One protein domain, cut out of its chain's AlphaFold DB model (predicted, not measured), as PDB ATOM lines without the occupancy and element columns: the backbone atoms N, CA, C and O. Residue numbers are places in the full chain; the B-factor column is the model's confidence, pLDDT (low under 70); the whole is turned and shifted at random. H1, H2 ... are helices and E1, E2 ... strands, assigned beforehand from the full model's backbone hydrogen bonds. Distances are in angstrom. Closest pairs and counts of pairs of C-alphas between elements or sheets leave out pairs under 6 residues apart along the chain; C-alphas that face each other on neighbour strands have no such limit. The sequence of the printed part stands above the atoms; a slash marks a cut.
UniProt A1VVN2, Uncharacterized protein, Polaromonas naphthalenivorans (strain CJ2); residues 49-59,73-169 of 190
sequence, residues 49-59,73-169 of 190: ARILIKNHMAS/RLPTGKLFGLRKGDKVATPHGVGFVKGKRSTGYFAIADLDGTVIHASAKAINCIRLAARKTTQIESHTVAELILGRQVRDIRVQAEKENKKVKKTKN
ATOM      1  N   ALA A  49      78.705-134.607 180.774       81.81
ATOM      2  CA  ALA A  49      77.674-134.675 181.816       81.81
ATOM      3  C   ALA A  49      77.364-133.315 182.473       81.81
ATOM      4  O   ALA A  49      76.340-133.162 183.143       81.81
ATOM      5  N   ARG A  50      78.245-132.324 182.293       83.69
ATOM      6  CA  ARG A  50      78.132-130.982 182.869       83.69
ATOM      7  C   ARG A  50      78.058-129.937 181.768       83.69
ATOM      8  O   ARG A  50      78.811-129.980 180.802       83.69
ATOM      9  N   ILE A  51      77.183-128.964 181.961       84.75
ATOM     10  CA  ILE A  51      77.013-127.795 181.112       84.75
ATOM     11  C   ILE A  51      77.507-126.585 181.902       84.75
ATOM     12  O   ILE A  51      77.139-126.388 183.061       84.75
ATOM     13  N   LEU A  52      78.359-125.779 181.275       87.94
ATOM     14  CA  LEU A  52      78.821-124.515 181.834       87.94
ATOM     15  C   LEU A  52      78.030-123.384 181.192       87.94
ATOM     16  O   LEU A  52      78.126-123.153 179.987       87.94
ATOM     17  N   ILE A  53      77.278-122.657 182.006       87.81
ATOM     18  CA  ILE A  53      76.584-121.452 181.570       87.81
ATOM     19  C   ILE A  53      77.468-120.273 181.933       87.81
ATOM     20  O   ILE A  53      77.852-120.094 183.089       87.81
ATOM     21  N   LYS A  54      77.808-119.474 180.924       91.38
ATOM     22  CA  LYS A  54      78.654-118.295 181.067       91.38
ATOM     23  C   LYS A  54      77.891-117.064 180.620       91.38
ATOM     24  O   LYS A  54      77.407-117.008 179.494       91.38
ATOM     25  N   ASN A  55      77.860-116.052 181.477       90.25
ATOM     26  CA  ASN A  55      77.308-114.747 181.149       90.25
ATOM     27  C   ASN A  55      78.358-113.652 181.361       90.25
ATOM     28  O   ASN A  55      79.080-113.644 182.364       90.25
ATOM     29  N   HIS A  56      78.430-112.720 180.415       91.56
ATOM     30  CA  HIS A  56      79.312-111.559 180.474       91.56
ATOM     31  C   HIS A  56      78.491-110.294 180.673       91.56
ATOM     32  O   HIS A  56      77.588-109.976 179.904       91.56
ATOM     33  N   MET A  57      78.829-109.554 181.722       88.75
ATOM     34  CA  MET A  57      78.100-108.365 182.130       88.75
ATOM     35  C   MET A  57      78.862-107.111 181.716       88.75
ATOM     36  O   MET A  57      79.953-106.844 182.227       88.75
ATOM     37  N   ALA A  58      78.244-106.305 180.855       88.75
ATOM     38  CA  ALA A  58      78.778-105.026 180.386       88.75
ATOM     39  C   ALA A  58      79.067-104.059 181.547       88.75
ATOM     40  O   ALA A  58      78.300-104.019 182.508       88.75
ATOM     41  N   SER A  59      80.164-103.291 181.492       87.75
ATOM     42  CA  SER A  59      80.680-102.490 182.625       87.75
ATOM     43  C   SER A  59      79.613-101.616 183.301       87.75
ATOM     44  O   SER A  59      79.468-101.664 184.526       87.75
ATOM     45  N   ARG A  73      63.019 -92.504 181.841       90.94
ATOM     46  CA  ARG A  73      64.388 -92.614 182.358       90.94
ATOM     47  C   ARG A  73      64.550 -93.895 183.174       90.94
ATOM     48  O   ARG A  73      63.788 -94.156 184.104       90.94
ATOM     49  N   LEU A  74      65.553 -94.691 182.830       91.19
ATOM     50  CA  LEU A  74      65.883 -95.927 183.524       91.19
ATOM     51  C   LEU A  74      66.779 -95.637 184.739       91.19
ATOM     52  O   LEU A  74      67.651 -94.770 184.676       91.19
ATOM     53  N   PRO A  75      66.594 -96.358 185.859       89.50
ATOM     54  CA  PRO A  75      67.440 -96.190 187.033       89.50
ATOM     55  C   PRO A  75      68.841 -96.768 186.785       89.50
ATOM     56  O   PRO A  75      69.030 -97.987 186.700       89.50
ATOM     57  N   THR A  76      69.844 -95.896 186.730       88.69
ATOM     58  CA  THR A  76      71.258 -96.255 186.535       88.69
ATOM     59  C   THR A  76      71.951 -96.551 187.869       88.69
ATOM     60  O   THR A  76      71.597 -96.001 188.907       88.69
ATOM     61  N   GLY A  77      72.954 -97.433 187.863       88.56
ATOM     62  CA  GLY A  77      73.821 -97.646 189.026       88.56
ATOM     63  C   GLY A  77      73.203 -98.532 190.112       88.56
ATOM     64  O   GLY A  77      72.473 -99.484 189.810       88.56
ATOM     65  N   LYS A  78      73.552 -98.261 191.376       91.81
ATOM     66  CA  LYS A  78      73.035 -99.003 192.534       91.81
ATOM     67  C   LYS A  78      71.699 -98.421 192.976       91.81
ATOM     68  O   LYS A  78      71.557 -97.211 193.097       91.81
ATOM     69  N   LEU A  79      70.755 -99.298 193.276       92.06
ATOM     70  CA  LEU A  79      69.468 -98.954 193.849       92.06
ATOM     71  C   LEU A  79      69.288 -99.795 195.113       92.06
ATOM     72  O   LEU A  79      69.498-101.005 195.059       92.06
ATOM     73  N   PHE A  80      68.968 -99.172 196.249       92.19
ATOM     74  CA  PHE A  80      68.855 -99.866 197.546       92.19
ATOM     75  C   PHE A  80      70.073-100.765 197.862       92.19
ATOM     76  O   PHE A  80      69.934-101.886 198.336       92.19
ATOM     77  N   GLY A  81      71.283-100.306 197.518       91.75
ATOM     78  CA  GLY A  81      72.536-101.043 197.744       91.75
ATOM     79  C   GLY A  81      72.846-102.174 196.749       91.75
ATOM     80  O   GLY A  81      73.957-102.708 196.777       91.75
ATOM     81  N   LEU A  82      71.925-102.494 195.837       93.88
ATOM     82  CA  LEU A  82      72.053-103.563 194.843       93.88
ATOM     83  C   LEU A  82      72.215-103.003 193.426       93.88
ATOM     84  O   LEU A  82      71.628-101.981 193.069       93.88
ATOM     85  N   ARG A  83      72.986-103.686 192.580       92.12
ATOM     86  CA  ARG A  83      73.074-103.397 191.138       92.12
ATOM     87  C   ARG A  83      72.725-104.619 190.295       92.12
ATOM     88  O   ARG A  83      72.688-105.746 190.778       92.12
ATOM     89  N   LYS A  84      72.499-104.387 188.999       92.12
ATOM     90  CA  LYS A  84      72.294-105.459 188.017       92.12
ATOM     91  C   LYS A  84      73.476-106.434 188.063       92.12
ATOM     92  O   LYS A  84      74.624-106.000 188.050       92.12
ATOM     93  N   GLY A  85      73.196-107.732 188.108       92.50
ATOM     94  CA  GLY A  85      74.190-108.801 188.189       92.50
ATOM     95  C   GLY A  85      74.694-109.128 189.595       92.50
ATOM     96  O   GLY A  85      75.527-110.021 189.713       92.50
ATOM     97  N   ASP A  86      74.234-108.448 190.650       94.31
ATOM     98  CA  ASP A  86      74.502-108.907 192.018       94.31
ATOM     99  C   ASP A  86      73.724-110.206 192.287       94.31
ATOM    100  O   ASP A  86      72.575-110.343 191.854       94.31
ATOM    101  N   LYS A  87      74.351-111.152 193.000       95.44
ATOM    102  CA  LYS A  87      73.709-112.403 193.425       95.44
ATOM    103  C   LYS A  87      72.998-112.159 194.748       95.44
ATOM    104  O   LYS A  87      73.621-111.693 195.706       95.44
ATOM    105  N   VAL A  88      71.707-112.460 194.801       96.50
ATOM    106  CA  VAL A  88      70.835-112.171 195.941       96.50
ATOM    107  C   VAL A  88      70.016-113.398 196.332       96.50
ATOM    108  O   VAL A  88      69.560-114.157 195.476       96.50
ATOM    109  N   ALA A  89      69.827-113.576 197.634       96.31
ATOM    110  CA  ALA A  89      68.859-114.496 198.204       96.31
ATOM    111  C   ALA A  89      67.545-113.753 198.441       96.31
ATOM    112  O   ALA A  89      67.534-112.648 198.989       96.31
ATOM    113  N   THR A  90      66.443-114.368 198.025       94.56
ATOM    114  CA  THR A  90      65.084-113.884 198.274       94.56
ATOM    115  C   THR A  90      64.228-115.023 198.827       94.56
ATOM    116  O   THR A  90      64.582-116.187 198.629       94.56
ATOM    117  N   PRO A  91      63.060-114.738 199.431       92.44
ATOM    118  CA  PRO A  91      62.123-115.777 199.869       92.44
ATOM    119  C   PRO A  91      61.655-116.717 198.745       92.44
ATOM    120  O   PRO A  91      61.153-117.800 199.014       92.44
ATOM    121  N   HIS A  92      61.797-116.306 197.481       89.44
ATOM    122  CA  HIS A  92      61.388-117.085 196.310       89.44
ATOM    123  C   HIS A  92      62.523-117.925 195.709       89.44
ATOM    124  O   HIS A  92      62.279-118.694 194.783       89.44
ATOM    125  N   GLY A  93      63.753-117.760 196.200       91.50
ATOM    126  CA  GLY A  93      64.938-118.436 195.689       91.50
ATOM    127  C   GLY A  93      66.153-117.518 195.582       91.50
ATOM    128  O   GLY A  93      66.094-116.312 195.849       91.50
ATOM    129  N   VAL A  94      67.269-118.114 195.174       94.38
ATOM    130  CA  VAL A  94      68.544-117.431 194.942       94.38
ATOM    131  C   VAL A  94      68.706-117.167 193.452       94.38
ATOM    132  O   VAL A  94      68.467-118.052 192.639       94.38
ATOM    133  N   GLY A  95      69.139-115.963 193.088       94.25
ATOM    134  CA  GLY A  95      69.412-115.625 191.694       94.25
ATOM    135  C   GLY A  95      70.143-114.301 191.543       94.25
ATOM    136  O   GLY A  95      70.690-113.754 192.501       94.25
ATOM    137  N   PHE A  96      70.139-113.766 190.329       95.31
ATOM    138  CA  PHE A  96      70.798-112.518 189.972       95.31
ATOM    139  C   PHE A  96      69.789-111.399 189.719       95.31
ATOM    140  O   PHE A  96      68.731-111.598 189.117       95.31
ATOM    141  N   VAL A  97      70.139-110.180 190.131       94.75
ATOM    142  CA  VAL A  97      69.341-108.985 189.831       94.75
ATOM    143  C   VAL A  97      69.425-108.682 188.335       94.75
ATOM    144  O   VAL A  97      70.476-108.287 187.830       94.75
ATOM    145  N   LYS A  98      68.314-108.821 187.609       92.56
ATOM    146  CA  LYS A  98      68.243-108.559 186.163       92.56
ATOM    147  C   LYS A  98      67.608-107.213 185.832       92.56
ATOM    148  O   LYS A  98      68.092-106.514 184.942       92.56
ATOM    149  N   GLY A  99      66.560-106.843 186.562       90.81
ATOM    150  CA  GLY A  99      65.830-105.587 186.391       90.81
ATOM    151  C   GLY A  99      65.694-104.831 187.706       90.81
ATOM    152  O   GLY A  99      65.647-105.440 188.774       90.81
ATOM    153  N   LYS A 100      65.618-103.503 187.617       91.81
ATOM    154  CA  LYS A 100      65.506-102.587 188.756       91.81
ATOM    155  C   LYS A 100      64.328-101.647 188.523       91.81
ATOM    156  O   LYS A 100      64.133-101.184 187.401       91.81
ATOM    157  N   ARG A 101      63.580-101.334 189.577       91.56
ATOM    158  CA  ARG A 101      62.536-100.303 189.571       91.56
ATOM    159  C   ARG A 101      62.816 -99.325 190.699       91.56
ATOM    160  O   ARG A 101      63.067 -99.768 191.818       91.56
ATOM    161  N   SER A 102      62.744 -98.024 190.414       89.50
ATOM    162  CA  SER A 102      62.948 -96.936 191.392       89.50
ATOM    163  C   SER A 102      62.105 -97.110 192.659       89.50
ATOM    164  O   SER A 102      62.544 -96.748 193.742       89.50
ATOM    165  N   THR A 103      60.946 -97.756 192.536       91.12
ATOM    166  CA  THR A 103      60.015 -98.084 193.623       91.12
ATOM    167  C   THR A 103      60.510 -99.136 194.626       91.12
ATOM    168  O   THR A 103      59.782 -99.454 195.560       91.12
ATOM    169  N   GLY A 104      61.705 -99.709 194.458       91.81
ATOM    170  CA  GLY A 104      62.256-100.690 195.408       91.81
ATOM    171  C   GLY A 104      61.891-102.134 195.110       91.81
ATOM    172  O   GLY A 104      61.815-102.960 196.018       91.81
ATOM    173  N   TYR A 105      61.703-102.450 193.831       94.38
ATOM    174  CA  TYR A 105      61.459-103.811 193.369       94.38
ATOM    175  C   TYR A 105      62.509-104.250 192.354       94.38
ATOM    176  O   TYR A 105      62.903-103.486 191.466       94.38
ATOM    177  N   PHE A 106      62.904-105.517 192.450       94.94
ATOM    178  CA  PHE A 106      63.881-106.147 191.573       94.94
ATOM    179  C   PHE A 106      63.283-107.341 190.839       94.94
ATOM    180  O   PHE A 106      62.507-108.115 191.400       94.94
ATOM    181  N   ALA A 107      63.678-107.502 189.580       94.88
ATOM    182  CA  ALA A 107      63.449-108.738 188.846       94.88
ATOM    183  C   ALA A 107      64.659-109.648 189.055       94.88
ATOM    184  O   ALA A 107      65.784-109.259 188.724       94.88
ATOM    185  N   ILE A 108      64.420-110.833 189.606       95.50
ATOM    186  CA  ILE A 108      65.428-111.845 189.900       95.50
ATOM    187  C   ILE A 108      65.333-112.939 188.848       95.50
ATOM    188  O   ILE A 108      64.244-113.446 188.558       95.50
ATOM    189  N   ALA A 109      66.472-113.285 188.269       93.94
ATOM    190  CA  ALA A 109      66.579-114.315 187.254       93.94
ATOM    191  C   ALA A 109      67.802-115.191 187.504       93.94
ATOM    192  O   ALA A 109      68.770-114.762 188.127       93.94
ATOM    193  N   ASP A 110      67.742-116.404 186.988       92.12
ATOM    194  CA  ASP A 110      68.876-117.310 186.951       92.12
ATOM    195  C   ASP A 110      69.922-116.851 185.918       92.12
ATOM    196  O   ASP A 110      69.664-115.937 185.118       92.12
ATOM    197  N   LEU A 111      71.098-117.483 185.901       90.00
ATOM    198  CA  LEU A 111      72.167-117.146 184.961       90.00
ATOM    199  C   LEU A 111      71.749-117.377 183.498       90.00
ATOM    200  O   LEU A 111      72.069-116.560 182.631       90.00
ATOM    201  N   ASP A 112      70.929-118.404 183.264       85.12
ATOM    202  CA  ASP A 112      70.264-118.712 181.987       85.12
ATOM    203  C   ASP A 112      69.243-117.653 181.545       85.12
ATOM    204  O   ASP A 112      68.708-117.684 180.439       85.12
ATOM    205  N   GLY A 113      68.929-116.697 182.419       85.50
ATOM    206  CA  GLY A 113      67.941-115.662 182.167       85.50
ATOM    207  C   GLY A 113      66.501-116.075 182.448       85.50
ATOM    208  O   GLY A 113      65.618-115.236 182.265       85.50
ATOM    209  N   THR A 114      66.261-117.294 182.938       88.25
ATOM    210  CA  THR A 114      64.954-117.714 183.455       88.25
ATOM    211  C   THR A 114      64.541-116.821 184.618       88.25
ATOM    212  O   THR A 114      65.286-116.650 185.580       88.25
ATOM    213  N   VAL A 115      63.345-116.239 184.547       91.31
ATOM    214  CA  VAL A 115      62.833-115.367 185.609       91.31
ATOM    215  C   VAL A 115      62.409-116.224 186.800       91.31
ATOM    216  O   VAL A 115      61.517-117.053 186.670       91.31
ATOM    217  N   ILE A 116      63.030-115.995 187.957       91.38
ATOM    218  CA  ILE A 116      62.651-116.627 189.229       91.38
ATOM    219  C   ILE A 116      61.494-115.842 189.844       91.38
ATOM    220  O   ILE A 116      60.474-116.403 190.231       91.38
ATOM    221  N   HIS A 117      61.634-114.516 189.905       93.62
ATOM    222  CA  HIS A 117      60.584-113.640 190.403       93.62
ATOM    223  C   HIS A 117      60.684-112.251 189.774       93.62
ATOM    224  O   HIS A 117      61.749-111.639 189.747       93.62
ATOM    225  N   ALA A 118      59.567-111.714 189.283       92.31
ATOM    226  CA  ALA A 118      59.569-110.452 188.540       92.31
ATOM    227  C   ALA A 118      59.577-109.188 189.425       92.31
ATOM    228  O   ALA A 118      59.842-108.095 188.917       92.31
ATOM    229  N   SER A 119      59.236-109.312 190.713       93.19
ATOM    230  CA  SER A 119      58.974-108.169 191.603       93.19
ATOM    231  C   SER A 119      59.355-108.457 193.061       93.19
ATOM    232  O   SER A 119      58.519-108.359 193.955       93.19
ATOM    233  N   ALA A 120      60.598-108.853 193.328       93.88
ATOM    234  CA  ALA A 120      61.075-109.038 194.699       93.88
ATOM    235  C   ALA A 120      61.275-107.674 195.378       93.88
ATOM    236  O   ALA A 120      61.886-106.780 194.791       93.88
ATOM    237  N   LYS A 121      60.748-107.501 196.596       94.56
ATOM    238  CA  LYS A 121      60.944-106.279 197.393       94.56
ATOM    239  C   LYS A 121      62.410-106.150 197.799       94.56
ATOM    240  O   LYS A 121      62.983-107.124 198.270       94.56
ATOM    241  N   ALA A 122      62.973-104.947 197.695       92.31
ATOM    242  CA  ALA A 122      64.367-104.663 198.039       92.31
ATOM    243  C   ALA A 122      64.749-105.115 199.457       92.31
ATOM    244  O   ALA A 122      65.813-105.690 199.641       92.31
ATOM    245  N   ILE A 123      63.852-104.920 200.428       93.19
ATOM    246  CA  ILE A 123      64.066-105.296 201.835       93.19
ATOM    247  C   ILE A 123      64.260-106.812 201.999       93.19
ATOM    248  O   ILE A 123      65.015-107.257 202.856       93.19
ATOM    249  N   ASN A 124      63.628-107.608 201.138       93.69
ATOM    250  CA  ASN A 124      63.692-109.065 201.194       93.69
ATOM    251  C   ASN A 124      64.860-109.633 200.368       93.69
ATOM    252  O   ASN A 124      64.976-110.850 200.239       93.69
ATOM    253  N   CYS A 125      65.683-108.776 199.758       93.94
ATOM    254  CA  CYS A 125      66.815-109.182 198.935       93.94
ATOM    255  C   CYS A 125      68.113-109.065 199.735       93.94
ATOM    256  O   CYS A 125      68.671-107.977 199.875       93.94
ATOM    257  N   ILE A 126      68.641-110.195 200.200       95.38
ATOM    258  CA  ILE A 126      69.933-110.245 200.890       95.38
ATOM    259  C   ILE A 126      71.028-110.491 199.854       95.38
ATOM    260  O   ILE A 126      70.972-111.459 199.094       95.38
ATOM    261  N   ARG A 127      72.040-109.620 199.795       96.38
ATOM    262  CA  ARG A 127      73.157-109.777 198.853       96.38
ATOM    263  C   ARG A 127      74.088-110.902 199.300       96.38
ATOM    264  O   ARG A 127      74.699-110.798 200.355       96.38
ATOM    265  N   LEU A 128      74.256-111.914 198.452       95.69
ATOM    266  CA  LEU A 128      75.206-113.011 198.657       95.69
ATOM    267  C   LEU A 128      76.573-112.699 198.047       95.69
ATOM    268  O   LEU A 128      77.606-112.963 198.650       95.69
ATOM    269  N   ALA A 129      76.588-112.128 196.842       94.38
ATOM    270  CA  ALA A 129      77.824-111.767 196.162       94.38
ATOM    271  C   ALA A 129      77.642-110.506 195.321       94.38
ATOM    272  O   ALA A 129      76.610-110.298 194.676       94.38
ATOM    273  N   ALA A 130      78.678-109.671 195.303       93.81
ATOM    274  CA  ALA A 130      78.747-108.546 194.385       93.81
ATOM    275  C   ALA A 130      78.931-109.039 192.941       93.81
ATOM    276  O   ALA A 130      79.566-110.067 192.686       93.81
ATOM    277  N   ARG A 131      78.403-108.275 191.985       91.88
ATOM    278  CA  ARG A 131      78.550-108.544 190.555       91.88
ATOM    279  C   ARG A 131      80.019-108.717 190.170       91.88
ATOM    280  O   ARG A 131      80.835-107.829 190.428       91.88
ATOM    281  N   LYS A 132      80.268-109.774 189.397       92.88
ATOM    282  CA  LYS A 132      81.490-110.027 188.623       92.88
ATOM    283  C   LYS A 132      81.288-109.671 187.143       92.88
ATOM    284  O   LYS A 132      80.152-109.589 186.672       92.88
ATOM    285  N   THR A 133      82.383-109.430 186.423       92.88
ATOM    286  CA  THR A 133      82.379-109.207 184.963       92.88
ATOM    287  C   THR A 133      81.903-110.451 184.224       92.88
ATOM    288  O   THR A 133      81.020-110.371 183.376       92.88
ATOM    289  N   THR A 134      82.436-111.600 184.625       93.56
ATOM    290  CA  THR A 134      82.063-112.912 184.115       93.56
ATOM    291  C   THR A 134      81.429-113.725 185.231       93.56
ATOM    292  O   THR A 134      81.958-113.816 186.340       93.56
ATOM    293  N   GLN A 135      80.281-114.307 184.926       91.00
ATOM    294  CA  GLN A 135      79.540-115.197 185.805       91.00
ATOM    295  C   GLN A 135      79.503-116.573 185.150       91.00
ATOM    296  O   GLN A 135      79.230-116.670 183.953       91.00
ATOM    297  N   ILE A 136      79.840-117.607 185.917       92.00
ATOM    298  CA  ILE A 136      79.901-118.989 185.445       92.00
ATOM    299  C   ILE A 136      79.185-119.856 186.468       92.00
ATOM    300  O   ILE A 136      79.485-119.763 187.659       92.00
ATOM    301  N   GLU A 137      78.273-120.696 186.000       88.69
ATOM    302  CA  GLU A 137      77.648-121.742 186.802       88.69
ATOM    303  C   GLU A 137      77.740-123.075 186.062       88.69
ATOM    304  O   GLU A 137      77.545-123.145 184.846       88.69
ATOM    305  N   SER A 138      78.089-124.130 186.801       87.94
ATOM    306  CA  SER A 138      78.109-125.496 186.286       87.94
ATOM    307  C   SER A 138      76.826-126.199 186.685       87.94
ATOM    308  O   SER A 138      76.528-126.265 187.875       87.94
ATOM    309  N   HIS A 139      76.139-126.776 185.714       84.25
ATOM    310  CA  HIS A 139      74.928-127.557 185.923       84.25
ATOM    311  C   HIS A 139      75.124-128.954 185.361       84.25
ATOM    312  O   HIS A 139      75.814-129.135 184.358       84.25
ATOM    313  N   THR A 140      74.523-129.954 185.984       85.12
ATOM    314  CA  THR A 140      74.476-131.300 185.414       85.12
ATOM    315  C   THR A 140      73.393-131.342 184.336       85.12
ATOM    316  O   THR A 140      72.352-130.697 184.465       85.12
ATOM    317  N   VAL A 141      73.596-132.118 183.268       75.62
ATOM    318  CA  VAL A 141      72.595-132.269 182.192       75.62
ATOM    319  C   VAL A 141      71.229-132.688 182.760       75.62
ATOM    320  O   VAL A 141      70.201-132.136 182.368       75.62
ATOM    321  N   ALA A 142      71.224-133.585 183.749       73.69
ATOM    322  CA  ALA A 142      70.013-134.020 184.440       73.69
ATOM    323  C   ALA A 142      69.276-132.866 185.147       73.69
ATOM    324  O   ALA A 142      68.061-132.746 185.012       73.69
ATOM    325  N   GLU A 143      69.997-131.984 185.847       70.44
ATOM    326  CA  GLU A 143      69.418-130.845 186.576       70.44
ATOM    327  C   GLU A 143      68.774-129.834 185.627       70.44
ATOM    328  O   GLU A 143      67.709-129.294 185.918       70.44
ATOM    329  N   LEU A 144      69.377-129.604 184.458       68.38
ATOM    330  CA  LEU A 144      68.808-128.708 183.456       68.38
ATOM    331  C   LEU A 144      67.552-129.292 182.811       68.38
ATOM    332  O   LEU A 144      66.575-128.562 182.645       68.38
ATOM    333  N   ILE A 145      67.556-130.582 182.465       69.31
ATOM    334  CA  ILE A 145      66.409-131.250 181.835       69.31
ATOM    335  C   ILE A 145      65.239-131.348 182.820       69.31
ATOM    336  O   ILE A 145      64.150-130.850 182.527       69.31
ATOM    337  N   LEU A 146      65.478-131.906 184.010       66.75
ATOM    338  CA  LEU A 146      64.464-132.034 185.060       66.75
ATOM    339  C   LEU A 146      64.009-130.661 185.548       66.75
ATOM    340  O   LEU A 146      62.814-130.398 185.673       66.75
ATOM    341  N   GLY A 147      64.955-129.744 185.751       63.03
ATOM    342  CA  GLY A 147      64.656-128.377 186.134       63.03
ATOM    343  C   GLY A 147      63.785-127.681 185.095       63.03
ATOM    344  O   GLY A 147      62.875-126.956 185.476       63.03
ATOM    345  N   ARG A 148      64.023-127.859 183.789       62.34
ATOM    346  CA  ARG A 148      63.163-127.282 182.735       62.34
ATOM    347  C   ARG A 148      61.756-127.880 182.763       62.34
ATOM    348  O   ARG A 148      60.807-127.110 182.822       62.34
ATOM    349  N   GLN A 149      61.615-129.204 182.849       61.47
ATOM    350  CA  GLN A 149      60.298-129.856 182.931       61.47
ATOM    351  C   GLN A 149      59.482-129.403 184.150       61.47
ATOM    352  O   GLN A 149      58.332-128.994 184.005       61.47
ATOM    353  N   VAL A 150      60.077-129.408 185.348       61.31
ATOM    354  CA  VAL A 150      59.397-128.951 186.576       61.31
ATOM    355  C   VAL A 150      59.011-127.469 186.469       61.31
ATOM    356  O   VAL A 150      57.933-127.066 186.915       61.31
ATOM    357  N   ARG A 151      59.865-126.646 185.842       61.16
ATOM    358  CA  ARG A 151      59.592-125.222 185.596       61.16
ATOM    359  C   ARG A 151      58.436-125.021 184.614       61.16
ATOM    360  O   ARG A 151      57.572-124.192 184.894       61.16
ATOM    361  N   ASP A 152      58.378-125.779 183.523       62.38
ATOM    362  CA  ASP A 152      57.309-125.684 182.522       62.38
ATOM    363  C   ASP A 152      55.947-126.056 183.120       62.38
ATOM    364  O   ASP A 152      54.972-125.322 182.936       62.38
ATOM    365  N   ILE A 153      55.903-127.116 183.933       66.94
ATOM    366  CA  ILE A 153      54.702-127.527 184.678       66.94
ATOM    367  C   ILE A 153      54.244-126.407 185.623       66.94
ATOM    368  O   ILE A 153      53.066-126.046 185.648       66.94
ATOM    369  N   ARG A 154      55.169-125.785 186.367       62.41
ATOM    370  CA  ARG A 154      54.839-124.677 187.278       62.41
ATOM    371  C   ARG A 154      54.302-123.451 186.536       62.41
ATOM    372  O   ARG A 154      53.328-122.844 186.980       62.41
ATOM    373  N   VAL A 155      54.900-123.091 185.399       65.31
ATOM    374  CA  VAL A 155      54.437-121.970 184.564       65.31
ATOM    375  C   VAL A 155      53.039-122.244 184.000       65.31
ATOM    376  O   VAL A 155      52.216-121.326 183.941       65.31
ATOM    377  N   GLN A 156      52.748-123.483 183.597       66.19
ATOM    378  CA  GLN A 156      51.412-123.887 183.157       66.19
ATOM    379  C   GLN A 156      50.391-123.771 184.298       66.19
ATOM    380  O   GLN A 156      49.385-123.079 184.134       66.19
ATOM    381  N   ALA A 157      50.707-124.296 185.483       69.38
ATOM    382  CA  ALA A 157      49.843-124.203 186.660       69.38
ATOM    383  C   ALA A 157      49.561-122.746 187.092       69.38
ATOM    384  O   ALA A 157      48.441-122.395 187.473       69.38
ATOM    385  N   GLU A 158      50.546-121.843 187.013       73.56
ATOM    386  CA  GLU A 158      50.343-120.416 187.313       73.56
ATOM    387  C   GLU A 158      49.452-119.713 186.276       73.56
ATOM    388  O   GLU A 158      48.637-118.849 186.630       73.56
ATOM    389  N   LYS A 159      49.578-120.074 184.992       72.25
ATOM    390  CA  LYS A 159      48.713-119.560 183.917       72.25
ATOM    391  C   LYS A 159      47.271-120.038 184.086       72.25
ATOM    392  O   LYS A 159      46.352-119.226 183.960       72.25
ATOM    393  N   GLU A 160      47.072-121.308 184.422       69.25
ATOM    394  CA  GLU A 160      45.753-121.880 184.698       69.25
ATOM    395  C   GLU A 160      45.090-121.211 185.903       69.25
ATOM    396  O   GLU A 160      43.961-120.731 185.803       69.25
ATOM    397  N   ASN A 161      45.821-121.036 187.006       72.12
ATOM    398  CA  ASN A 161      45.315-120.331 188.183       72.12
ATOM    399  C   ASN A 161      44.921-118.873 187.889       72.12
ATOM    400  O   ASN A 161      43.907-118.382 188.395       72.12
ATOM    401  N   LYS A 162      45.680-118.161 187.043       71.25
ATOM    402  CA  LYS A 162      45.294-116.817 186.575       71.25
ATOM    403  C   LYS A 162      44.029-116.845 185.716       71.25
ATOM    404  O   LYS A 162      43.195-115.952 185.863       71.25
ATOM    405  N   LYS A 163      43.861-117.856 184.857       70.38
ATOM    406  CA  LYS A 163      42.653-118.041 184.037       70.38
ATOM    407  C   LYS A 163      41.418-118.257 184.918       70.38
ATOM    408  O   LYS A 163      40.426-117.563 184.723       70.38
ATOM    409  N   VAL A 164      41.518-119.116 185.937       68.94
ATOM    410  CA  VAL A 164      40.438-119.382 186.907       68.94
ATOM    411  C   VAL A 164      40.072-118.135 187.719       68.94
ATOM    412  O   VAL A 164      38.897-117.858 187.950       68.94
ATOM    413  N   LYS A 165      41.054-117.333 188.147       67.25
ATOM    414  CA  LYS A 165      40.771-116.071 188.855       67.25
ATOM    415  C   LYS A 165      40.089-115.037 187.953       67.25
ATOM    416  O   LYS A 165      39.218-114.308 188.416       67.25
ATOM    417  N   LYS A 166      40.443-114.994 186.665       69.94
ATOM    418  CA  LYS A 166      39.818-114.085 185.695       69.94
ATOM    419  C   LYS A 166      38.356-114.453 185.422       69.94
ATOM    420  O   LYS A 166      37.529-113.552 185.375       69.94
ATOM    421  N   THR A 167      38.033-115.743 185.301       64.44
ATOM    422  CA  THR A 167      36.648-116.204 185.085       64.44
ATOM    423  C   THR A 167      35.759-116.008 186.311       64.44
ATOM    424  O   THR A 167      34.594-115.650 186.163       64.44
ATOM    425  N   LYS A 168      36.298-116.164 187.527       60.03
ATOM    426  CA  LYS A 168      35.555-115.873 188.766       60.03
ATOM    427  C   LYS A 168      35.245-114.380 188.938       60.03
ATOM    428  O   LYS A 168      34.156-114.044 189.383       60.03
ATOM    429  N   ASN A 169      36.148-113.489 188.523       59.94
ATOM    430  CA  ASN A 169      35.920-112.042 188.610       59.94
ATOM    431  C   ASN A 169      34.956-111.501 187.536       59.94
ATOM    432  O   ASN A 169      34.361-110.451 187.746       59.94
TER     433      ASN A 169
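Overview. This is residues 49 to 59 and 73 to 169 of the 190 residues of an uncharacterized protein of Polaromonas naphthalenivorans (strain CJ2) (UniProt A1VVN2). Picture a small, strongly twisted sheet of five strands set between the two legs of a wide V: one leg is the two-strand ribbon of E1 and E7, the other is the long helix H1, and the legs meet at a corner where E7 ends and H1 begins. H1 runs away from that corner past the sheet without packing on it, and its residues 152 to 169 stick out free. The printed part has 108 residues, with seven named strands and then one named helix in the order E1 E2 E3 E4 E5 E6 E7 H1, a mixed class. The sheet runs E5 E4 E3 E2 E6, all antiparallel; the whole is only just loose, close to compact, with a radius of gyration of the C-alphas of 15.8 A, and spans 45 by 42 by 24 A.

Arrangement. Start at E1, residues 50 to 56, and look across to its antiparallel neighbour E7, residues 134 to 140; N 53 and O 137 are 2.9 A apart, within hydrogen-bond range. Both are apart from each strand of the five-strand sheet. After the cut, read E2, residues 87 to 90, E3, residues 93 to 101, E4, residues 105 to 109, and E5, residues 115 to 121: they form a meander, each strand the antiparallel neighbour of the one before. Its hairpins are E2 and E3, with N 90 and O 93 at 2.9 A; E3 and E4, with N 98 and O 107 at 2.8 A; and E4 and E5, with N 106 and O 120 at 2.8 A. E3 bends by 78 degrees at residue 96, pairing with E2 over residues 93 to 96 and with E4 over 96 to 101. E6, residues 126 to 129, is an edge strand beside E2, with N 89 and O 126 at 2.8 A. Last comes H1, residues 141 to 169, not on this sheet; its closest C-alpha pair with E1 is Arg 50 and Val 141, 5.7 A. In H1 every O i to N i+4 pair is within hydrogen-bond range.

Along the chain. Find C-alpha 50 at (78.132, -130.982, 182.869); from there E1 runs 19.6 A to C-alpha 56. E2 covers 10.0 A, E3 19.3 A, E4 13.2 A, E5 15.0 A, E6 9.3 A and E7 19.9 A. Find C-alpha 141 at (72.595, -132.269, 182.192); H1 runs 42.4 A to C-alpha 169 at (35.920, -112.042, 188.610).

Size, cuts and confidence. The C-alphas farthest apart, those of Ala 49 and Asn 169, are 48.0 A apart. Residues 60 to 72 are not printed, and C-alphas 59 and 73 are 19.1 A apart across that cut. Of the links printed whole, none is long. In this model pLDDT is under 70 at residues 144 to 157, 160 and 164 to 169.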